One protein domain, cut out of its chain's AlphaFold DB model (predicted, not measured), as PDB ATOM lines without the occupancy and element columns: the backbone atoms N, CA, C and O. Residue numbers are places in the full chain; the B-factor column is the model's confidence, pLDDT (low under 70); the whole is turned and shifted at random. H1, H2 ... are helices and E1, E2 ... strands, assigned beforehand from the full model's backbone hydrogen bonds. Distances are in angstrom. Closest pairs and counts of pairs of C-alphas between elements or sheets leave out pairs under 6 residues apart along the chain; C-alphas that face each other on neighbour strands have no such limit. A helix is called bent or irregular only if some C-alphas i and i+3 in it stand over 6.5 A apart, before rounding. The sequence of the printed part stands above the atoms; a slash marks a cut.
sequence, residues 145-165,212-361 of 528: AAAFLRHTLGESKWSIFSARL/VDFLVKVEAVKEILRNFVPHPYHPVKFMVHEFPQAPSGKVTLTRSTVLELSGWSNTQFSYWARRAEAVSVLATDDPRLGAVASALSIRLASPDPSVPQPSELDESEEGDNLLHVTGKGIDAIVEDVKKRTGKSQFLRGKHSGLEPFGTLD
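Overview. This is residues 145 to 165 and 212 to 361 of the 528 residues of an uncharacterized protein of Sistotremastrum niveocremeum HHB9708 (UniProt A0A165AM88). Two helices, H2 and H4, pack crosswise in the middle of the body; at one end lie the hairpin E1 and E2, H3 and the first arm of the bent H1, and towards the other end lie H5, H6 and H7. The second arm of H1 packs on H2, and H5 and H7 pack on H4. The 171 printed residues hold, in order, H1 H2 E1 E2 H3 H4 H5 H6 H7, with an antiparallel sheet E1 - E2; the class is mostly helix. The whole is compact, with a radius of gyration of the C-alphas of 17.5 A and spans of 56 by 38 by 26 A.

Arrangement. Start at the hairpin of E1, residues 238 to 242, and E2, residues 250 to 254: they are antiparallel at 153 degrees, with N 239 and O 253 2.9 A apart, within hydrogen-bond range. H1, residues 145 to 162, was assigned as one helix by its hydrogen bonds but is bent, C-alphas 152 and 155 being 9.1 A apart; its arms are H1a, residues 145 to 152, and H1b, residues 155 to 162. The closest C-alphas of H1a and E2 are those of Ala 145 and Val 251, 6.0 A apart. Look next at H2, residues 212 to 227: it touches H1b about perpendicular at 81 degrees, closest at the C-alphas of Phe 161 and Lys 217, 5.7 A. H3, residues 255 to 261, touches H2 at a steep tilt of 46 degrees, opposite ways, closest at the C-alphas of Leu 225 and Arg 255, 6.8 A. H4, residues 266 to 282, touches H2 about perpendicular at 73 degrees, with the C-alphas of Leu 215 and Ala 276 closest at 5.9 A. H5, residues 287 to 301, touches H4, closest at the C-alphas of Val 279 and Leu 289, 5.6 A. H7, residues 327 to 341, touches H4 at a steep tilt of 43 degrees, the same way, with the C-alphas of Ala 278 and Val 334 closest at 7.0 A. H6, residues 317 to 323, only just touches H5, with 3 pairs of C-alphas within 8 A, closest Arg 288 and Leu 322 at 6.4 A. Every O i to N i+4 pair is within hydrogen-bond range in H1a, H1b, H2, H3, H5 and H7, against 12 of 13 in H4 and 1 of 3 in H6, where 2 of 4 O i to N i+3 pairs are.

Along the chain. Find C-alpha 238 at (446.418, 625.088, 507.592), where E1 begins. H4 spans 24.1 A, H2 22.7 A, H5 20.7 A and H7 21.3 A, ending at C-alpha 341 at (436.329, 659.388, 488.760).

Size, cuts and confidence. The C-alphas of Pro 247 and Arg 340 are farthest apart, 57.3 A. Residues 166 to 211 are not printed, and C-alphas 165 and 212 are 10.8 A apart across the cut. The link from H5 to H6 is long, and residues 312 to 318 stand free; pLDDT is under 70 in residues 303 to 324 and 360 to 361.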
ATOM      1  N   ALA A 145     438.153 616.380 502.969       96.88
ATOM      2  CA  ALA A 145     437.908 617.821 502.833       96.88
ATOM      3  C   ALA A 145     436.661 618.155 502.002       96.88
ATOM      4  O   ALA A 145     435.889 619.037 502.377       96.88
ATOM      5  N   ALA A 146     436.433 617.433 500.900       96.94
ATOM      6  CA  ALA A 146     435.247 617.621 500.066       96.94
ATOM      7  C   ALA A 146     433.954 617.277 500.823       96.94
ATOM      8  O   ALA A 146     432.989 618.036 500.778       96.94
ATOM      9  N   ALA A 147     433.947 616.159 501.557       97.19
ATOM     10  CA  ALA A 147     432.800 615.723 502.350       97.19
ATOM     11  C   ALA A 147     432.508 616.687 503.513       97.19
ATOM     12  O   ALA A 147     431.356 617.071 503.707       97.19
ATOM     13  N   PHE A 148     433.544 617.140 504.225       97.88
ATOM     14  CA  PHE A 148     433.425 618.126 505.301       97.88
ATOM     15  C   PHE A 148     432.845 619.457 504.806       97.88
ATOM     16  O   PHE A 148     431.889 619.971 505.391       97.88
ATOM     17  N   LEU A 149     433.377 620.006 503.706       97.62
ATOM     18  CA  LEU A 149     432.879 621.261 503.141       97.62
ATOM     19  C   LEU A 149     431.443 621.110 502.628       97.62
ATOM     20  O   LEU A 149     430.609 621.960 502.923       97.62
ATOM     21  N   ARG A 150     431.118 620.012 501.937       97.19
ATOM     22  CA  ARG A 150     429.751 619.720 501.481       97.19
ATOM     23  C   ARG A 150     428.755 619.623 502.641       97.19
ATOM     24  O   ARG A 150     427.687 620.221 502.571       97.19
ATOM     25  N   HIS A 151     429.123 618.923 503.713       97.00
ATOM     26  CA  HIS A 151     428.314 618.807 504.927       97.00
ATOM     27  C   HIS A 151     428.094 620.166 505.607       97.00
ATOM     28  O   HIS A 151     426.987 620.476 506.030       97.00
ATOM     29  N   THR A 152     429.141 620.988 505.698       96.25
ATOM     30  CA  THR A 152     429.107 622.256 506.449       96.25
ATOM     31  C   THR A 152     428.430 623.394 505.680       96.25
ATOM     32  O   THR A 152     427.815 624.264 506.286       96.25
ATOM     33  N   LEU A 153     428.533 623.400 504.348       94.44
ATOM     34  CA  LEU A 153     427.955 624.438 503.484       94.44
ATOM     35  C   LEU A 153     426.526 624.117 503.016       94.44
ATOM     36  O   LEU A 153     425.800 625.027 502.615       94.44
ATOM     37  N   GLY A 154     426.141 622.838 503.022       95.31
ATOM     38  CA  GLY A 154     424.921 622.350 502.384       95.31
ATOM     39  C   GLY A 154     425.039 622.243 500.856       95.31
ATOM     40  O   GLY A 154     425.940 622.800 500.224       95.31
ATOM     41  N   GLU A 155     424.104 621.512 500.242       93.12
ATOM     42  CA  GLU A 155     424.199 621.109 498.832       93.12
ATOM     43  C   GLU A 155     424.180 622.290 497.846       93.12
ATOM     44  O   GLU A 155     424.962 622.298 496.897       93.12
ATOM     45  N   SER A 156     423.343 623.310 498.078       90.44
ATOM     46  CA  SER A 156     423.239 624.489 497.196       90.44
ATOM     47  C   SER A 156     424.568 625.261 497.120       90.44
ATOM     48  O   SER A 156     425.140 625.411 496.035       90.44
ATOM     49  N   LYS A 157     425.135 625.663 498.269       93.62
ATOM     50  CA  LYS A 157     426.443 626.339 498.308       93.62
ATOM     51  C   LYS A 157     427.573 625.438 497.808       93.62
ATOM     52  O   LYS A 157     428.474 625.927 497.127       93.62
ATOM     53  N   TRP A 158     427.534 624.135 498.102       96.00
ATOM     54  CA  TRP A 158     428.515 623.179 497.582       96.00
ATOM     55  C   TRP A 158     428.470 623.066 496.052       96.00
ATOM     56  O   TRP A 158     429.525 623.048 495.412       96.00
ATOM     57  N   SER A 159     427.275 623.049 495.456       95.00
ATOM     58  CA  SER A 159     427.078 623.052 494.004       95.00
ATOM     59  C   SER A 159     427.714 624.295 493.371       95.00
ATOM     60  O   SER A 159     428.589 624.169 492.516       95.00
ATOM     61  N   ILE A 160     427.406 625.491 493.886       94.75
ATOM     62  CA  ILE A 160     428.018 626.765 493.463       94.75
ATOM     63  C   ILE A 160     429.553 626.730 493.587       94.75
ATOM     64  O   ILE A 160     430.277 627.080 492.652       94.75
ATOM     65  N   PHE A 161     430.068 626.293 494.738       96.88
ATOM     66  CA  PHE A 161     431.503 626.227 495.020       96.88
ATOM     67  C   PHE A 161     432.247 625.268 494.078       96.88
ATOM     68  O   PHE A 161     433.305 625.616 493.548       96.88
ATOM     69  N   SER A 162     431.696 624.081 493.828       96.31
ATOM     70  CA  SER A 162     432.315 623.036 492.999       96.31
ATOM     71  C   SER A 162     432.056 623.195 491.490       96.31
ATOM     72  O   SER A 162     432.801 622.639 490.680       96.31
ATOM     73  N   ALA A 163     431.076 624.016 491.086       94.50
ATOM     74  CA  ALA A 163     430.679 624.223 489.690       94.50
ATOM     75  C   ALA A 163     431.850 624.603 488.764       94.50
ATOM     76  O   ALA A 163     432.533 625.617 488.953       94.50
ATOM     77  N   ARG A 164     432.065 623.827 487.696       92.19
ATOM     78  CA  ARG A 164     433.104 624.095 486.685       92.19
ATOM     79  C   ARG A 164     432.636 625.122 485.651       92.19
ATOM     80  O   ARG A 164     432.388 624.797 484.495       92.19
ATOM     81  N   LEU A 165     432.536 626.374 486.092       89.06
ATOM     82  CA  LEU A 165     432.150 627.513 485.261       89.06
ATOM     83  C   LEU A 165     433.145 627.740 484.110       89.06
ATOM     84  O   LEU A 165     434.348 627.896 484.332       89.06
ATOM     85  N   VAL A 212     427.833 636.876 486.519       92.94
ATOM     86  CA  VAL A 212     427.226 636.780 487.854       92.94
ATOM     87  C   VAL A 212     427.488 635.404 488.478       92.94
ATOM     88  O   VAL A 212     427.810 635.348 489.660       92.94
ATOM     89  N   ASP A 213     427.484 634.310 487.701       93.19
ATOM     90  CA  ASP A 213     427.865 632.974 488.204       93.19
ATOM     91  C   ASP A 213     429.294 632.967 488.774       93.19
ATOM     92  O   ASP A 213     429.542 632.429 489.857       93.19
ATOM     93  N   PHE A 214     430.247 633.593 488.068       95.19
ATOM     94  CA  PHE A 214     431.630 633.698 488.540       95.19
ATOM     95  C   PHE A 214     431.738 634.537 489.818       95.19
ATOM     96  O   PHE A 214     432.511 634.177 490.705       95.19
ATOM     97  N   LEU A 215     430.972 635.625 489.940       95.81
ATOM     98  CA  LEU A 215     430.981 636.480 491.131       95.81
ATOM     99  C   LEU A 215     430.313 635.804 492.343       95.81
ATOM    100  O   LEU A 215     430.876 635.830 493.435       95.81
ATOM    101  N   VAL A 216     429.189 635.107 492.153       95.88
ATOM    102  CA  VAL A 216     428.553 634.286 493.203       95.88
ATOM    103  C   VAL A 216     429.519 633.195 493.684       95.88
ATOM    104  O   VAL A 216     429.710 633.008 494.887       95.88
ATOM    105  N   LYS A 217     430.222 632.528 492.758       96.69
ATOM    106  CA  LYS A 217     431.255 631.546 493.110       96.69
ATOM    107  C   LYS A 217     432.454 632.164 493.843       96.69
ATOM    108  O   LYS A 217     432.989 631.523 494.748       96.69
ATOM    109  N   VAL A 218     432.876 633.391 493.511       97.12
ATOM    110  CA  VAL A 218     433.904 634.113 494.291       97.12
ATOM    111  C   VAL A 218     433.484 634.254 495.743       97.12
ATOM    112  O   VAL A 218     434.298 633.961 496.615       97.12
ATOM    113  N   GLU A 219     432.254 634.690 496.014       96.50
ATOM    114  CA  GLU A 219     431.806 634.915 497.390       96.50
ATOM    115  C   GLU A 219     431.706 633.607 498.183       96.50
ATOM    116  O   GLU A 219     432.166 633.570 499.323       96.50
ATOM    117  N   ALA A 220     431.260 632.508 497.560       96.69
ATOM    118  CA  ALA A 220     431.317 631.176 498.171       96.69
ATOM    119  C   ALA A 220     432.764 630.746 498.505       96.69
ATOM    120  O   ALA A 220     433.043 630.281 499.611       96.69
ATOM    121  N   VAL A 221     433.722 630.948 497.589       97.56
ATOM    122  CA  VAL A 221     435.144 630.639 497.847       97.56
ATOM    123  C   VAL A 221     435.735 631.564 498.922       97.56
ATOM    124  O   VAL A 221     436.487 631.094 499.776       97.56
ATOM    125  N   LYS A 222     435.392 632.861 498.933       96.44
ATOM    126  CA  LYS A 222     435.811 633.797 499.988       96.44
ATOM    127  C   LYS A 222     435.260 633.380 501.350       96.44
ATOM    128  O   LYS A 222     436.026 633.374 502.303       96.44
ATOM    129  N   GLU A 223     433.979 633.019 501.451       96.12
ATOM    130  CA  GLU A 223     433.351 632.539 502.690       96.12
ATOM    131  C   GLU A 223     434.124 631.354 503.273       96.12
ATOM    132  O   GLU A 223     434.504 631.374 504.444       96.12
ATOM    133  N   ILE A 224     434.466 630.376 502.433       97.19
ATOM    134  CA  ILE A 224     435.232 629.202 502.861       97.19
ATOM    135  C   ILE A 224     436.651 629.588 503.299       97.19
ATOM    136  O   ILE A 224     437.141 629.097 504.316       97.19
ATOM    137  N   LEU A 225     437.316 630.487 502.566       96.88
ATOM    138  CA  LEU A 225     438.657 630.968 502.913       96.88
ATOM    139  C   LEU A 225     438.685 631.868 504.160       96.88
ATOM    140  O   LEU A 225     439.723 631.912 504.812       96.88
ATOM    141  N   ARG A 226     437.590 632.570 504.491       95.62
ATOM    142  CA  ARG A 226     437.424 633.319 505.750       95.62
ATOM    143  C   ARG A 226     437.246 632.370 506.937       95.62
ATOM    144  O   ARG A 226     437.899 632.549 507.958       95.62
ATOM    145  N   ASN A 227     436.369 631.377 506.792       96.19
ATOM    146  CA  ASN A 227     435.878 630.579 507.917       96.19
ATOM    147  C   ASN A 227     436.737 629.337 508.206       96.19
ATOM    148  O   ASN A 227     436.854 628.926 509.357       96.19
ATOM    149  N   PHE A 228     437.345 628.727 507.180       96.69
ATOM    150  CA  PHE A 228     437.968 627.403 507.300       96.69
ATOM    151  C   PHE A 228     439.475 627.356 507.005       96.69
ATOM    152  O   PHE A 228     440.081 626.290 507.130       96.69
ATOM    153  N   VAL A 229     440.109 628.482 506.659       96.06
ATOM    154  CA  VAL A 229     441.553 628.568 506.372       96.06
ATOM    155  C   VAL A 229     442.171 629.752 507.134       96.06
ATOM    156  O   VAL A 229     441.548 630.806 507.199       96.06
ATOM    157  N   PRO A 230     443.393 629.641 507.697       93.56
ATOM    158  CA  PRO A 230     444.026 630.769 508.377       93.56
ATOM    159  C   PRO A 230     444.321 631.935 507.429       93.56
ATOM    160  O   PRO A 230     444.618 631.743 506.245       93.56
ATOM    161  N   HIS A 231     444.339 633.152 507.977       89.50
ATOM    162  CA  HIS A 231     444.703 634.351 507.223       89.50
ATOM    163  C   HIS A 231     446.091 634.198 506.553       89.50
ATOM    164  O   HIS A 231     446.997 633.641 507.177       89.50
ATOM    165  N   PRO A 232     446.342 634.719 505.332       86.56
ATOM    166  CA  PRO A 232     447.618 634.522 504.629       86.56
ATOM    167  C   PRO A 232     448.885 634.908 505.411       86.56
ATOM    168  O   PRO A 232     449.940 634.303 505.195       86.56
ATOM    169  N   TYR A 233     448.790 635.870 506.336       86.94
ATOM    170  CA  TYR A 233     449.893 636.299 507.212       86.94
ATOM    171  C   TYR A 233     450.024 635.498 508.518       86.94
ATOM    172  O   TYR A 233     451.018 635.650 509.219       86.94
ATOM    173  N   HIS A 234     449.080 634.607 508.829       89.06
ATOM    174  CA  HIS A 234     449.181 633.701 509.972       89.06
ATOM    175  C   HIS A 234     450.375 632.739 509.785       89.06
ATOM    176  O   HIS A 234     450.600 632.276 508.659       89.06
ATOM    177  N   PRO A 235     451.172 632.423 510.826       91.25
ATOM    178  CA  PRO A 235     452.349 631.560 510.683       91.25
ATOM    179  C   PRO A 235     451.981 630.134 510.242       91.25
ATOM    180  O   PRO A 235     452.644 629.569 509.373       91.25
ATOM    181  N   VAL A 236     450.884 629.583 510.769       92.00
ATOM    182  CA  VAL A 236     450.336 628.281 510.350       92.00
ATOM    183  C   VAL A 236     449.470 628.467 509.101       92.00
ATOM    184  O   VAL A 236     448.593 629.329 509.092       92.00
ATOM    185  N   LYS A 237     449.709 627.667 508.050       93.56
ATOM    186  CA  LYS A 237     449.037 627.768 506.729       93.56
ATOM    187  C   LYS A 237     447.862 626.800 506.526       93.56
ATOM    188  O   LYS A 237     447.306 626.731 505.430       93.56
ATOM    189  N   PHE A 238     447.505 626.059 507.567       94.50
ATOM    190  CA  PHE A 238     446.418 625.088 507.592       94.50
ATOM    191  C   PHE A 238     445.580 625.276 508.858       94.50
ATOM    192  O   PHE A 238     446.087 625.774 509.862       94.50
ATOM    193  N   MET A 239     444.316 624.864 508.813       95.25
ATOM    194  CA  MET A 239     443.454 624.758 509.989       95.25
ATOM    195  C   MET A 239     442.855 623.355 510.037       95.25
ATOM    196  O   MET A 239     442.546 622.773 508.996       95.25
ATOM    197  N   VAL A 240     442.751 622.798 511.241       96.62
ATOM    198  CA  VAL A 240     442.199 621.461 511.477       96.62
ATOM    199  C   VAL A 240     440.802 621.621 512.055       96.62
ATOM    200  O   VAL A 240     440.623 622.331 513.040       96.62
ATOM    201  N   HIS A 241     439.839 620.949 511.437       97.06
ATOM    202  CA  HIS A 241     438.423 620.968 511.785       97.06
ATOM    203  C   HIS A 241     437.993 619.599 512.287       97.06
ATOM    204  O   HIS A 241     438.541 618.582 511.863       97.06
ATOM    205  N   GLU A 242     437.008 619.554 513.177       97.50
ATOM    206  CA  GLU A 242     436.430 618.289 513.627       97.50
ATOM    207  C   GLU A 242     435.422 617.778 512.595       97.50
ATOM    208  O   GLU A 242     434.558 618.514 512.121       97.50
ATOM    209  N   PHE A 243     435.552 616.508 512.218       97.44
ATOM    210  CA  PHE A 243     434.656 615.852 511.275       97.44
ATOM    211  C   PHE A 243     434.564 614.357 511.608       97.44
ATOM    212  O   PHE A 243     435.393 613.574 511.139       97.44
ATOM    213  N   PRO A 244     433.562 613.931 512.403       97.19
ATOM    214  CA  PRO A 244     433.437 612.545 512.868       97.19
ATOM    215  C   PRO A 244     433.301 611.487 511.761       97.19
ATOM    216  O   PRO A 244     433.489 610.306 512.025       97.19
ATOM    217  N   GLN A 245     432.971 611.892 510.528       96.00
ATOM    218  CA  GLN A 245     432.884 610.993 509.369       96.00
ATOM    219  C   GLN A 245     434.256 610.699 508.728       96.00
ATOM    220  O   GLN A 245     434.362 609.775 507.923       96.00
ATOM    221  N   ALA A 246     435.307 611.462 509.054       95.62
ATOM    222  CA  ALA A 246     436.675 611.097 508.693       95.62
ATOM    223  C   ALA A 246     437.203 610.013 509.656       95.62
ATOM    224  O   ALA A 246     436.954 610.116 510.858       95.62
ATOM    225  N   PRO A 247     438.001 609.026 509.201       95.62
ATOM    226  CA  PRO A 247     438.595 607.997 510.069       95.62
ATOM    227  C   PRO A 247     439.472 608.551 511.207       95.62
ATOM    228  O   PRO A 247     439.648 607.909 512.237       95.62
ATOM    229  N   SER A 248     440.023 609.748 511.017       94.62
ATOM    230  CA  SER A 248     440.794 610.542 511.985       94.62
ATOM    231  C   SER A 248     439.931 611.340 512.975       94.62
ATOM    232  O   SER A 248     440.474 611.967 513.886       94.62
ATOM    233  N   GLY A 249     438.618 611.431 512.742       96.94
ATOM    234  CA  GLY A 249     437.709 612.388 513.381       96.94
ATOM    235  C   GLY A 249     437.984 613.861 513.037       96.94
ATOM    236  O   GLY A 249     437.339 614.744 513.604       96.94
ATOM    237  N   LYS A 250     438.954 614.154 512.156       96.81
ATOM    238  CA  LYS A 250     439.449 615.511 511.868       96.81
ATOM    239  C   LYS A 250     439.866 615.686 510.411       96.81
ATOM    240  O   LYS A 250     440.499 614.798 509.846       96.81
ATOM    241  N   VAL A 251     439.585 616.857 509.849       97.19
ATOM    242  CA  VAL A 251     439.919 617.247 508.472       97.19
ATOM    243  C   VAL A 251     440.848 618.453 508.472       97.19
ATOM    244  O   VAL A 251     440.609 619.428 509.185       97.19
ATOM    245  N   THR A 252     441.898 618.420 507.656       96.38
ATOM    246  CA  THR A 252     442.845 619.536 507.513       96.38
ATOM    247  C   THR A 252     442.569 620.327 506.240       96.38
ATOM    248  O   THR A 252     442.672 619.805 505.132       96.38
ATOM    249  N   LEU A 253     442.274 621.621 506.386       97.12
ATOM    250  CA  LEU A 253     442.046 622.527 505.264       97.12
ATOM    251  C   LEU A 253     443.196 623.517 505.083       97.12
ATOM    252  O   LEU A 253     443.688 624.142 506.023       97.12
ATOM    253  N   THR A 254     443.591 623.686 503.822       96.38
ATOM    254  CA  THR A 254     444.558 624.690 503.369       96.38
ATOM    255  C   THR A 254     443.942 625.536 502.259       96.38
ATOM    256  O   THR A 254     443.004 625.105 501.582       96.38
ATOM    257  N   ARG A 255     444.513 626.719 501.999       95.69
ATOM    258  CA  ARG A 255     444.118 627.549 500.847       95.69
ATOM    259  C   ARG A 255     444.218 626.773 499.528       95.69
ATOM    260  O   ARG A 255     443.347 626.923 498.679       95.69
ATOM    261  N   SER A 256     445.256 625.950 499.365       95.31
ATOM    262  CA  SER A 256     445.462 625.135 498.163       95.31
ATOM    263  C   SER A 256     444.347 624.105 497.993       95.31
ATOM    264  O   SER A 256     443.744 624.056 496.928       95.31
ATOM    265  N   THR A 257     444.006 623.377 499.060       96.19
ATOM    266  CA  THR A 257     442.927 622.375 499.086       96.19
ATOM    267  C   THR A 257     441.576 622.989 498.712       96.19
ATOM    268  O   THR A 257     440.870 622.459 497.861       96.19
ATOM    269  N   VAL A 258     441.222 624.144 499.293       97.12
ATOM    270  CA  VAL A 258     439.963 624.847 498.977       97.12
ATOM    271  C   VAL A 258     439.917 625.280 497.508       97.12
ATOM    272  O   VAL A 258     438.906 625.098 496.832       97.12
ATOM    273  N   LEU A 259     441.016 625.832 496.991       96.50
ATOM    274  CA  LEU A 259     441.097 626.270 495.599       96.50
ATOM    275  C   LEU A 259     441.014 625.088 494.618       96.50
ATOM    276  O   LEU A 259     440.243 625.146 493.659       96.50
ATOM    277  N   GLU A 260     441.713 623.990 494.904       95.56
ATOM    278  CA  GLU A 260     441.678 622.752 494.122       95.56
ATOM    279  C   GLU A 260     440.275 622.128 494.077       95.56
ATOM    280  O   GLU A 260     439.780 621.834 492.988       95.56
ATOM    281  N   LEU A 261     439.587 622.027 495.222       96.50
ATOM    282  CA  LEU A 261     438.202 621.541 495.294       96.50
ATOM    283  C   LEU A 261     437.214 622.450 494.544       96.50
ATOM    284  O   LEU A 261     436.274 621.955 493.925       96.50
ATOM    285  N   SER A 262     437.454 623.765 494.522       96.69
ATOM    286  CA  SER A 262     436.693 624.696 493.676       96.69
ATOM    287  C   SER A 262     437.043 624.591 492.180       96.69
ATOM    288  O   SER A 262     436.378 625.198 491.340       96.69
ATOM    289  N   GLY A 263     438.094 623.857 491.804       95.69
ATOM    290  CA  GLY A 263     438.590 623.782 490.430       95.69
ATOM    291  C   GLY A 263     439.213 625.084 489.909       95.69
ATOM    292  O   GLY A 263     439.283 625.276 488.694       95.69
ATOM    293  N   TRP A 264     439.650 625.988 490.793       95.88
ATOM    294  CA  TRP A 264     440.313 627.248 490.439       95.88
ATOM    295  C   TRP A 264     441.761 627.280 490.928       95.88
ATOM    296  O   TRP A 264     442.081 626.898 492.045       95.88
ATOM    297  N   SER A 265     442.654 627.840 490.115       95.00
ATOM    298  CA  SER A 265     443.986 628.243 490.571       95.00
ATOM    299  C   SER A 265     443.927 629.507 491.440       95.00
ATOM    300  O   SER A 265     443.017 630.333 491.316       95.00
ATOM    301  N   ASN A 266     444.964 629.735 492.255       93.88
ATOM    302  CA  ASN A 266     445.094 630.974 493.031       93.88
ATOM    303  C   ASN A 266     445.068 632.234 492.141       93.88
ATOM    304  O   ASN A 266     444.561 633.270 492.570       93.88
ATOM    305  N   THR A 267     445.555 632.146 490.899       94.38
ATOM    306  CA  THR A 267     445.496 633.238 489.914       94.38
ATOM    307  C   THR A 267     444.068 633.500 489.435       94.38
ATOM    308  O   THR A 267     443.660 634.657 489.394       94.38
ATOM    309  N   GLN A 268     443.284 632.458 489.128       94.94
ATOM    310  CA  GLN A 268     441.872 632.603 488.737       94.94
ATOM    311  C   GLN A 268     441.028 633.181 489.876       94.94
ATOM    312  O   GLN A 268     440.290 634.140 489.653       94.94
ATOM    313  N   PHE A 269     441.192 632.674 491.102       95.69
ATOM    314  CA  PHE A 269     440.523 633.242 492.274       95.69
ATOM    315  C   PHE A 269     440.900 634.717 492.478       95.69
ATOM    316  O   PHE A 269     440.023 635.569 492.566       95.69
ATOM    317  N   SER A 270     442.196 635.048 492.461       94.31
ATOM    318  CA  SER A 270     442.672 636.432 492.637       94.31
ATOM    319  C   SER A 270     442.306 637.363 491.471       94.31
ATOM    320  O   SER A 270     442.434 638.580 491.589       94.31
ATOM    321  N   TYR A 271     441.890 636.830 490.320       94.31
ATOM    322  CA  TYR A 271     441.370 637.617 489.200       94.31
ATOM    323  C   TYR A 271     439.908 637.990 489.434       94.31
ATOM    324  O   TYR A 271     439.570 639.172 489.418       94.31
ATOM    325  N   TRP A 272     439.064 637.002 489.734       95.75
ATOM    326  CA  TRP A 272     437.641 637.232 489.966       95.75
ATOM    327  C   TRP A 272     437.357 637.938 491.302       95.75
ATOM    328  O   TRP A 272     436.486 638.801 491.342       95.75
ATOM    329  N   ALA A 273     438.141 637.690 492.359       95.44
ATOM    330  CA  ALA A 273     438.029 638.410 493.633       95.44
ATOM    331  C   ALA A 273     438.245 639.926 493.478       95.44
ATOM    332  O   ALA A 273     437.501 640.715 494.056       95.44
ATOM    333  N   ARG A 274     439.200 640.340 492.631       94.56
ATOM    334  CA  ARG A 274     439.420 641.758 492.293       94.56
ATOM    335  C   ARG A 274     438.240 642.382 491.553       94.56
ATOM    336  O   ARG A 274     437.972 643.555 491.770       94.56
ATOM    337  N   ARG A 275     437.541 641.622 490.703       95.19
ATOM    338  CA  ARG A 275     436.333 642.100 490.010       95.19
ATOM    339  C   ARG A 275     435.139 642.220 490.942       95.19
ATOM    340  O   ARG A 275     434.453 643.226 490.872       95.19
ATOM    341  N   ALA A 276     434.918 641.243 491.824       95.75
ATOM    342  CA  ALA A 276     433.865 641.325 492.838       95.75
ATOM    343  C   ALA A 276     434.041 642.572 493.721       95.75
ATOM    344  O   ALA A 276     433.083 643.292 493.976       95.75
ATOM    345  N   GLU A 277     435.279 642.879 494.118       94.62
ATOM    346  CA  GLU A 277     435.582 644.097 494.874       94.62
ATOM    347  C   GLU A 277     435.409 645.373 494.036       94.62
ATOM    348  O   GLU A 277     434.750 646.300 494.489       94.62
ATOM    349  N   ALA A 278     435.896 645.402 492.790       94.38
ATOM    350  CA  ALA A 278     435.711 646.547 491.896       94.38
ATOM    351  C   ALA A 278     434.227 646.851 491.622       94.38
ATOM    352  O   ALA A 278     433.832 648.013 491.653       94.38
ATOM    353  N   VAL A 279     433.403 645.818 491.413       95.00
ATOM    354  CA  VAL A 279     431.941 645.943 491.300       95.00
ATOM    355  C   VAL A 279     431.360 646.506 492.600       95.00
ATOM    356  O   VAL A 279     430.604 647.466 492.540       95.00
ATOM    357  N   SER A 280     431.758 645.990 493.771       94.12
ATOM    358  CA  SER A 280     431.266 646.485 495.068       94.12
ATOM    359  C   SER A 280     431.646 647.941 495.362       94.12
ATOM    360  O   SER A 280     430.928 648.599 496.104       94.12
ATOM    361  N   VAL A 281     432.778 648.429 494.845       92.88
ATOM    362  CA  VAL A 281     433.284 649.787 495.115       92.88
ATOM    363  C   VAL A 281     432.768 650.815 494.108       92.88
ATOM    364  O   VAL A 281     432.547 651.965 494.471       92.88
ATOM    365  N   LEU A 282     432.591 650.414 492.847       94.31
ATOM    366  CA  LEU A 282     432.304 651.321 491.729       94.31
ATOM    367  C   LEU A 282     430.859 651.216 491.206       94.31
ATOM    368  O   LEU A 282     430.510 651.896 490.242       94.31
ATOM    369  N   ALA A 283     430.008 650.394 491.833       94.50
ATOM    370  CA  ALA A 283     428.586 650.252 491.498       94.50
ATOM    371  C   ALA A 283     427.813 651.582 491.500       94.50
ATOM    372  O   ALA A 283     426.929 651.776 490.670       94.50
ATOM    373  N   THR A 284     428.159 652.504 492.401       94.19
ATOM    374  CA  THR A 284     427.532 653.834 492.505       94.19
ATOM    375  C   THR A 284     427.993 654.809 491.418       94.19
ATOM    376  O   THR A 284     427.336 655.819 491.185       94.19
ATOM    377  N   ASP A 285     429.104 654.516 490.736       94.88
ATOM    378  CA  ASP A 285     429.719 655.395 489.739       94.88
ATOM    379  C   ASP A 285     429.396 655.010 488.288       94.88
ATOM    380  O   ASP A 285     429.655 655.810 487.382       94.88
ATOM    381  N   ASP A 286     428.866 653.810 488.029       94.31
ATOM    382  CA  ASP A 286     428.465 653.342 486.694       94.31
ATOM    383  C   ASP A 286     427.242 652.416 486.769       94.31
ATOM    384  O   ASP A 286     427.307 651.381 487.439       94.31
ATOM    385  N   PRO A 287     426.146 652.719 486.047       92.44
ATOM    386  CA  PRO A 287     424.900 651.961 486.153       92.44
ATOM    387  C   PRO A 287     425.046 650.500 485.707       92.44
ATOM    388  O   PRO A 287     424.297 649.644 486.172       92.44
ATOM    389  N   ARG A 288     426.035 650.173 484.861       93.19
ATOM    390  CA  ARG A 288     426.300 648.794 484.424       93.19
ATOM    391  C   ARG A 288     426.943 647.984 485.546       93.19
ATOM    392  O   ARG A 288     426.576 646.831 485.754       93.19
ATOM    393  N   LEU A 289     427.860 648.589 486.310       93.62
ATOM    394  CA  LEU A 289     428.394 647.966 487.527       93.62
ATOM    395  C   LEU A 289     427.322 647.889 488.619       93.62
ATOM    396  O   LEU A 289     427.236 646.864 489.289       93.62
ATOM    397  N   GLY A 290     426.469 648.912 488.744       93.19
ATOM    398  CA  GLY A 290     425.304 648.907 489.635       93.19
ATOM    399  C   GLY A 290     424.329 647.760 489.351       93.19
ATOM    400  O   GLY A 290     423.924 647.054 490.272       93.19
ATOM    401  N   ALA A 291     424.019 647.492 488.082       91.19
ATOM    402  CA  ALA A 291     423.178 646.362 487.691       91.19
ATOM    403  C   ALA A 291     423.831 645.001 487.985       91.19
ATOM    404  O   ALA A 291     423.176 644.116 488.536       91.19
ATOM    405  N   VAL A 292     425.132 644.838 487.703       92.50
ATOM    406  CA  VAL A 292     425.878 643.615 488.064       92.50
ATOM    407  C   VAL A 292     425.931 643.423 489.587       92.50
ATOM    408  O   VAL A 292     425.795 642.295 490.059       92.50
ATOM    409  N   ALA A 293     426.082 644.503 490.360       94.19
ATOM    410  CA  ALA A 293     426.035 644.477 491.819       94.19
ATOM    411  C   ALA A 293     424.650 644.071 492.345       94.19
ATOM    412  O   ALA A 293     424.561 643.196 493.200       94.19
ATOM    413  N   SER A 294     423.575 644.644 491.795       91.94
ATOM    414  CA  SER A 294     422.193 644.297 492.147       91.94
ATOM    415  C   SER A 294     421.883 642.826 491.846       91.94
ATOM    416  O   SER A 294     421.462 642.085 492.736       91.94
ATOM    417  N   ALA A 295     422.199 642.357 490.633       91.12
ATOM    418  CA  ALA A 295     422.019 640.961 490.233       91.12
ATOM    419  C   ALA A 295     422.819 639.986 491.120       91.12
ATOM    420  O   ALA A 295     422.323 638.915 491.472       91.12
ATOM    421  N   LEU A 296     424.037 640.364 491.525       92.88
ATOM    422  CA  LEU A 296     424.833 639.595 492.481       92.88
ATOM    423  C   LEU A 296     424.180 639.565 493.871       92.88
ATOM    424  O   LEU A 296     424.022 638.483 494.428       92.88
ATOM    425  N   SER A 297     423.757 640.708 494.414       91.81
ATOM    426  CA  SER A 297     423.101 640.794 495.727       91.81
ATOM    427  C   SER A 297     421.812 639.970 495.793       91.81
ATOM    428  O   SER A 297     421.643 639.187 496.727       91.81
ATOM    429  N   ILE A 298     420.949 640.061 494.774       89.44
ATOM    430  CA  ILE A 298     419.722 639.249 494.655       89.44
ATOM    431  C   ILE A 298     420.063 637.752 494.696       89.44
ATOM    432  O   ILE A 298     419.426 636.974 495.407       89.44
ATOM    433  N   ARG A 299     421.110 637.343 493.973       87.94
ATOM    434  CA  ARG A 299     421.508 635.936 493.841       87.94
ATOM    435  C   ARG A 299     422.304 635.386 495.029       87.94
ATOM    436  O   ARG A 299     422.366 634.174 495.212       87.94
ATOM    437  N   LEU A 300     422.895 636.256 495.847       90.25
ATOM    438  CA  LEU A 300     423.462 635.895 497.150       90.25
ATOM    439  C   LEU A 300     422.377 635.790 498.232       90.25
ATOM    440  O   LEU A 300     422.503 634.952 499.122       90.25
ATOM    441  N   ALA A 301     421.313 636.596 498.142       87.44
ATOM    442  CA  ALA A 301     420.155 636.518 499.034       87.44
ATOM    443  C   ALA A 301     419.285 635.274 498.763       87.44
ATOM    444  O   ALA A 301     418.845 634.620 499.706       87.44
ATOM    445  N   SER A 302     419.091 634.913 497.488       81.62
ATOM    446  CA  SER A 302     418.433 633.669 497.066       81.62
ATOM    447  C   SER A 302     419.404 632.774 496.279       81.62
ATOM    448  O   SER A 302     419.438 632.841 495.047       81.62
ATOM    449  N   PRO A 303     420.193 631.916 496.959       65.75
ATOM    450  CA  PRO A 303     421.106 630.970 496.308       65.75
ATOM    451  C   PRO A 303     420.390 629.755 495.687       65.75
ATOM    452  O   PRO A 303     421.051 628.862 495.151       65.75
ATOM    453  N   ASP A 304     419.061 629.677 495.783       64.38
ATOM    454  CA  ASP A 304     418.259 628.647 495.125       64.38
ATOM    455  C   ASP A 304     418.046 629.009 493.638       64.38
ATOM    456  O   ASP A 304     417.434 630.040 493.347       64.38
ATOM    457  N   PRO A 305     418.533 628.192 492.681       59.50
ATOM    458  CA  PRO A 305     418.347 628.439 491.252       59.50
ATOM    459  C   PRO A 305     416.911 628.189 490.760       59.50
ATOM    460  O   PRO A 305     416.636 628.471 489.598       59.50
ATOM    461  N   SER A 306     416.020 627.636 491.591       56.88
ATOM    462  CA  SER A 306     414.617 627.375 491.236       56.88
ATOM    463  C   SER A 306     413.681 628.563 491.472       56.88
ATOM    464  O   SER A 306     412.568 628.569 490.948       56.88
ATOM    465  N   VAL A 307     414.122 629.586 492.215       56.75
ATOM    466  CA  VAL A 307     413.370 630.838 492.376       56.75
ATOM    467  C   VAL A 307     413.507 631.656 491.083       56.75
ATOM    468  O   VAL A 307     414.639 631.998 490.722       56.75
ATOM    469  N   PRO A 308     412.400 631.998 490.388       51.31
ATOM    470  CA  PRO A 308     412.452 632.815 489.180       51.31
ATOM    471  C   PRO A 308     413.183 634.129 489.454       51.31
ATOM    472  O   PRO A 308     412.842 634.866 490.382       51.31
ATOM    473  N   GLN A 309     414.219 634.414 488.667       56.81
ATOM    474  CA  GLN A 309     414.943 635.675 488.796       56.81
ATOM    475  C   GLN A 309     414.018 636.815 488.331       56.81
ATOM    476  O   GLN A 309     413.334 636.656 487.319       56.81
ATOM    477  N   PRO A 310     414.024 637.993 488.987       51.22
ATOM    478  CA  PRO A 310     413.189 639.130 488.578       51.22
ATOM    479  C   PRO A 310     413.516 639.682 487.174       51.22
ATOM    480  O   PRO A 310     412.839 640.585 486.701       51.22
ATOM    481  N   SER A 311     414.527 639.134 486.493       49.38
ATOM    482  CA  SER A 311     414.877 639.417 485.100       49.38
ATOM    483  C   SER A 311     413.996 638.721 484.047       49.38
ATOM    484  O   SER A 311     414.183 639.007 482.874       49.38
ATOM    485  N   GLU A 312     413.055 637.838 484.412       50.75
ATOM    486  CA  GLU A 312     412.039 637.324 483.461       50.75
ATOM    487  C   GLU A 312     410.758 638.185 483.402       50.75
ATOM    488  O   GLU A 312     409.818 637.838 482.693       50.75
ATOM    489  N   LEU A 313     410.692 639.304 484.140       45.31
ATOM    490  CA  LEU A 313     409.490 640.151 484.220       45.31
ATOM    491  C   LEU A 313     409.512 641.418 483.351       45.31
ATOM    492  O   LEU A 313     408.497 642.104 483.300       45.31
ATOM    493  N   ASP A 314     410.609 641.708 482.646       41.69
ATOM    494  CA  ASP A 314     410.656 642.785 481.649       41.69
ATOM    495  C   ASP A 314     411.671 642.460 480.535       41.69
ATOM    496  O   ASP A 314     412.855 642.790 480.627       41.69
ATOM    497  N   GLU A 315     411.197 641.852 479.440       45.38
ATOM    498  CA  GLU A 315     411.932 641.696 478.166       45.38
ATOM    499  C   GLU A 315     412.066 643.043 477.412       45.38
ATOM    500  O   GLU A 315     411.858 643.148 476.203       45.38
ATOM    501  N   SER A 316     412.415 644.113 478.126       48.91
ATOM    502  CA  SER A 316     412.819 645.378 477.515       48.91
ATOM    503  C   SER A 316     414.236 645.218 476.949       48.91
ATOM    504  O   SER A 316     415.170 644.970 477.712       48.91
ATOM    505  N   GLU A 317     414.426 645.384 475.631       53.78
ATOM    506  CA  GLU A 317     415.688 645.052 474.924       53.78
ATOM    507  C   GLU A 317     416.956 645.770 475.456       53.78
ATOM    508  O   GLU A 317     418.088 645.352 475.187       53.78
ATOM    509  N   GLU A 318     416.811 646.830 476.257       50.94
ATOM    510  CA  GLU A 318     417.929 647.497 476.941       50.94
ATOM    511  C   GLU A 318     418.422 646.749 478.196       50.94
ATOM    512  O   GLU A 318     419.619 646.788 478.494       50.94
ATOM    513  N   GLY A 319     417.554 646.012 478.899       49.16
ATOM    514  CA  GLY A 319     417.933 645.203 480.066       49.16
ATOM    515  C   GLY A 319     418.814 644.010 479.691       49.16
ATOM    516  O   GLY A 319     419.801 643.703 480.365       49.16
ATOM    517  N   ASP A 320     418.521 643.393 478.548       54.91
ATOM    518  CA  ASP A 320     419.225 642.210 478.058       54.91
ATOM    519  C   ASP A 320     420.696 642.514 477.718       54.91
ATOM    520  O   ASP A 320     421.615 641.761 478.062       54.91
ATOM    521  N   ASN A 321     420.964 643.682 477.127       58.12
ATOM    522  CA  ASN A 321     422.324 644.142 476.830       58.12
ATOM    523  C   ASN A 321     423.180 644.354 478.097       58.12
ATOM    524  O   ASN A 321     424.408 644.238 478.044       58.12
ATOM    525  N   LEU A 322     422.545 644.610 479.245       57.41
ATOM    526  CA  LEU A 322     423.203 644.848 480.530       57.41
ATOM    527  C   LEU A 322     423.656 643.546 481.213       57.41
ATOM    528  O   LEU A 322     424.712 643.508 481.848       57.41
ATOM    529  N   LEU A 323     422.906 642.456 481.029       60.25
ATOM    530  CA  LEU A 323     423.232 641.121 481.550       60.25
ATOM    531  C   LEU A 323     424.285 640.376 480.705       60.25
ATOM    532  O   LEU A 323     424.934 639.447 481.188       60.25
ATOM    533  N   HIS A 324     424.529 640.822 479.468       68.19
ATOM    534  CA  HIS A 324     425.535 640.257 478.560       68.19
ATOM    535  C   HIS A 324     426.973 640.783 478.770       68.19
ATOM    536  O   HIS A 324     427.868 640.504 477.962       68.19
ATOM    537  N   VAL A 325     427.247 641.492 479.873       77.00
ATOM    538  CA  VAL A 325     428.609 641.901 480.256       77.00
ATOM    539  C   VAL A 325     429.496 640.664 480.461       77.00
ATOM    540  O   VAL A 325     429.290 639.856 481.363       77.00
ATOM    541  N   THR A 326     430.522 640.519 479.618       83.12
ATOM    542  CA  THR A 326     431.561 639.475 479.752       83.12
ATOM    543  C   THR A 326     432.592 639.847 480.820       83.12
ATOM    544  O   THR A 326     432.656 641.000 481.248       83.12
ATOM    545  N   GLY A 327     433.471 638.918 481.222       80.25
ATOM    546  CA  GLY A 327     434.519 639.228 482.199       80.25
ATOM    547  C   GLY A 327     435.409 640.384 481.730       80.25
ATOM    548  O   GLY A 327     435.661 641.324 482.482       80.25
ATOM    549  N   LYS A 328     435.813 640.367 480.453       84.50
ATOM    550  CA  LYS A 328     436.544 641.480 479.817       84.50
ATOM    551  C   LYS A 328     435.743 642.786 479.780       84.50
ATOM    552  O   LYS A 328     436.343 643.853 479.841       84.50
ATOM    553  N   GLY A 329     434.415 642.695 479.693       88.69
ATOM    554  CA  GLY A 329     433.513 643.840 479.802       88.69
ATOM    555  C   GLY A 329     433.658 644.552 481.146       88.69
ATOM    556  O   GLY A 329     433.831 645.765 481.151       88.69
ATOM    557  N   ILE A 330     433.696 643.813 482.268       93.19
ATOM    558  CA  ILE A 330     433.942 644.417 483.592       93.19
ATOM    559  C   ILE A 330     435.273 645.173 483.608       93.19
ATOM    560  O   ILE A 330     435.298 646.319 484.041       93.19
ATOM    561  N   ASP A 331     436.364 644.557 483.139       93.69
ATOM    562  CA  ASP A 331     437.695 645.181 483.198       93.69
ATOM    563  C   ASP A 331     437.713 646.528 482.439       93.69
ATOM    564  O   ASP A 331     438.224 647.516 482.961       93.69
ATOM    565  N   ALA A 332     437.088 646.592 481.256       94.25
ATOM    566  CA  ALA A 332     436.964 647.827 480.477       94.25
ATOM    567  C   ALA A 332     436.103 648.890 481.184       94.25
ATOM    568  O   ALA A 332     436.518 650.043 481.293       94.25
ATOM    569  N   ILE A 333     434.941 648.501 481.723       94.12
ATOM    570  CA  ILE A 333     434.060 649.414 482.469       94.12
ATOM    571  C   ILE A 333     434.798 649.978 483.690       94.12
ATOM    572  O   ILE A 333     434.800 651.186 483.903       94.12
ATOM    573  N   VAL A 334     435.484 649.132 484.462       95.00
ATOM    574  CA  VAL A 334     436.258 649.540 485.645       95.00
ATOM    575  C   VAL A 334     437.395 650.498 485.275       95.00
ATOM    576  O   VAL A 334     437.611 651.484 485.982       95.00
ATOM    577  N   GLU A 335     438.098 650.271 484.161       95.06
ATOM    578  CA  GLU A 335     439.097 651.222 483.663       95.06
ATOM    579  C   GLU A 335     438.488 652.578 483.286       95.06
ATOM    580  O   GLU A 335     439.071 653.612 483.610       95.06
ATOM    581  N   ASP A 336     437.325 652.600 482.635       95.12
ATOM    582  CA  ASP A 336     436.663 653.841 482.220       95.12
ATOM    583  C   ASP A 336     436.085 654.620 483.409       95.12
ATOM    584  O   ASP A 336     436.265 655.838 483.497       95.12
ATOM    585  N   VAL A 337     435.490 653.929 484.387       94.88
ATOM    586  CA  VAL A 337     435.075 654.533 485.664       94.88
ATOM    587  C   VAL A 337     436.272 655.129 486.388       94.88
ATOM    588  O   VAL A 337     436.208 656.268 486.853       94.88
ATOM    589  N   LYS A 338     437.392 654.403 486.450       94.19
ATOM    590  CA  LYS A 338     438.619 654.880 487.089       94.19
ATOM    591  C   LYS A 338     439.201 656.110 486.386       94.19
ATOM    592  O   LYS A 338     439.634 657.031 487.074       94.19
ATOM    593  N   LYS A 339     439.191 656.163 485.047       95.62
ATOM    594  CA  LYS A 339     439.610 657.353 484.273       95.62
ATOM    595  C   LYS A 339     438.713 658.562 484.565       95.62
ATOM    596  O   LYS A 339     439.224 659.665 484.706       95.62
ATOM    597  N   ARG A 340     437.395 658.349 484.671       95.88
ATOM    598  CA  ARG A 340     436.386 659.400 484.900       95.88
ATOM    599  C   ARG A 340     436.345 659.924 486.340       95.88
ATOM    600  O   ARG A 340     436.096 661.106 486.536       95.88
ATOM    601  N   THR A 341     436.544 659.060 487.333       94.06
ATOM    602  CA  THR A 341     436.329 659.388 488.760       94.06
ATOM    603  C   THR A 341     437.611 659.484 489.586       94.06
ATOM    604  O   THR A 341     437.583 660.010 490.694       94.06
ATOM    605  N   GLY A 342     438.724 658.919 489.109       92.69
ATOM    606  CA  GLY A 342     439.960 658.769 489.885       92.69
ATOM    607  C   GLY A 342     439.884 657.756 491.041       92.69
ATOM    608  O   GLY A 342     440.899 657.525 491.701       92.69
ATOM    609  N   LYS A 343     438.724 657.131 491.295       89.69
ATOM    610  CA  LYS A 343     438.508 656.228 492.435       89.69
ATOM    611  C   LYS A 343     439.338 654.941 492.339       89.69
ATOM    612  O   LYS A 343     439.625 654.413 491.261       89.69
ATOM    613  N   SER A 344     439.712 654.409 493.503       89.00
ATOM    614  CA  SER A 344     440.293 653.069 493.625       89.00
ATOM    615  C   SER A 344     439.228 652.006 493.354       89.00
ATOM    616  O   SER A 344     438.104 652.129 493.819       89.00
ATOM    617  N   GLN A 345     439.605 650.922 492.676       87.44
ATOM    618  CA  GLN A 345     438.766 649.724 492.504       87.44
ATOM    619  C   GLN A 345     438.859 648.744 493.699       87.44
ATOM    620  O   GLN A 345     438.352 647.629 493.624       87.44
ATOM    621  N   PHE A 346     439.593 649.116 494.755       88.62
ATOM    622  CA  PHE A 346     439.867 648.286 495.931       88.62
ATOM    623  C   PHE A 346     439.587 649.047 497.225       88.62
ATOM    624  O   PHE A 346     439.972 650.212 497.351       88.62
ATOM    625  N   LEU A 347     439.025 648.329 498.197       78.56
ATOM    626  CA  LEU A 347     438.731 648.766 499.561       78.56
ATOM    627  C   LEU A 347     440.016 648.969 500.370       78.56
ATOM    628  O   LEU A 347     440.178 649.963 501.070       78.56
ATOM    629  N   ARG A 348     440.953 648.015 500.277       77.44
ATOM    630  CA  ARG A 348     442.189 647.987 501.078       77.44
ATOM    631  C   ARG A 348     443.442 648.035 500.203       77.44
ATOM    632  O   ARG A 348     444.228 647.094 500.101       77.44
ATOM    633  N   GLY A 349     443.660 649.197 499.591       78.19
ATOM    634  CA  GLY A 349     444.920 649.538 498.930       78.19
ATOM    635  C   GLY A 349     445.106 648.868 497.565       78.19
ATOM    636  O   GLY A 349     444.490 649.279 496.589       78.19
ATOM    637  N   LYS A 350     446.029 647.902 497.458       77.69
ATOM    638  CA  LYS A 350     446.487 647.331 496.166       77.69
ATOM    639  C   LYS A 350     446.046 645.887 495.904       77.69
ATOM    640  O   LYS A 350     446.357 645.346 494.840       77.69
ATOM    641  N   HIS A 351     445.379 645.244 496.856       77.25
ATOM    642  CA  HIS A 351     445.054 643.821 496.802       77.25
ATOM    643  C   HIS A 351     443.590 643.603 497.155       77.25
ATOM    644  O   HIS A 351     443.087 644.251 498.067       77.25
ATOM    645  N   SER A 352     442.934 642.666 496.466       82.31
ATOM    646  CA  SER A 352     441.568 642.286 496.817       82.31
ATOM    647  C   SER A 352     441.532 641.579 498.166       82.31
ATOM    648  O   SER A 352     442.294 640.628 498.384       82.31
ATOM    649  N   GLY A 353     440.627 642.011 499.033       87.56
ATOM    650  CA  GLY A 353     440.367 641.393 500.320       87.56
ATOM    651  C   GLY A 353     439.625 640.059 500.208       87.56
ATOM    652  O   GLY A 353     439.150 639.641 499.149       87.56
ATOM    653  N   LEU A 354     439.492 639.399 501.358       91.31
ATOM    654  CA  LEU A 354     438.508 638.334 501.553       91.31
ATOM    655  C   LEU A 354     437.183 638.877 502.106       91.31
ATOM    656  O   LEU A 354     436.347 638.074 502.499       91.31
ATOM    657  N   GLU A 355     436.967 640.194 502.146       91.31
ATOM    658  CA  GLU A 355     435.734 640.776 502.692       91.31
ATOM    659  C   GLU A 355     434.489 640.351 501.884       91.31
ATOM    660  O   GLU A 355     434.597 640.150 500.662       91.31
ATOM    661  N   PRO A 356     433.322 640.177 502.537       92.31
ATOM    662  CA  PRO A 356     432.054 639.941 501.853       92.31
ATOM    663  C   PRO A 356     431.704 641.076 500.885       92.31
ATOM    664  O   PRO A 356     431.982 642.248 501.161       92.31
ATOM    665  N   PHE A 357     431.060 640.730 499.772       92.06
ATOM    666  CA  PHE A 357     430.448 641.710 498.873       92.06
ATOM    667  C   PHE A 357     429.496 642.659 499.632       92.06
ATOM    668  O   PHE A 357     428.789 642.223 500.539       92.06
ATOM    669  N   GLY A 358     429.496 643.953 499.290       84.44
ATOM    670  CA  GLY A 358     428.622 644.960 499.911       84.44
ATOM    671  C   GLY A 358     429.087 645.523 501.264       84.44
ATOM    672  O   GLY A 358     428.485 646.465 501.763       84.44
ATOM    673  N   THR A 359     430.193 645.041 501.853       80.31
ATOM    674  CA  THR A 359     430.699 645.587 503.139       80.31
ATOM    675  C   THR A 359     431.096 647.067 503.102       80.31
ATOM    676  O   THR A 359     431.237 647.677 504.163       80.31
ATOM    677  N   LEU A 360     431.250 647.666 501.913       68.25
ATOM    678  CA  LEU A 360     431.510 649.099 501.780       68.25
ATOM    679  C   LEU A 360     430.354 649.947 502.323       68.25
ATOM    680  O   LEU A 360     430.628 650.933 502.995       68.25
ATOM    681  N   ASP A 361     429.097 649.557 502.107       57.56
ATOM    682  CA  ASP A 361     427.945 650.355 502.546       57.56
ATOM    683  C   ASP A 361     427.856 650.406 504.079       57.56
ATOM    684  O   ASP A 361     427.569 651.452 504.658       57.56
TER     685      ASP A 361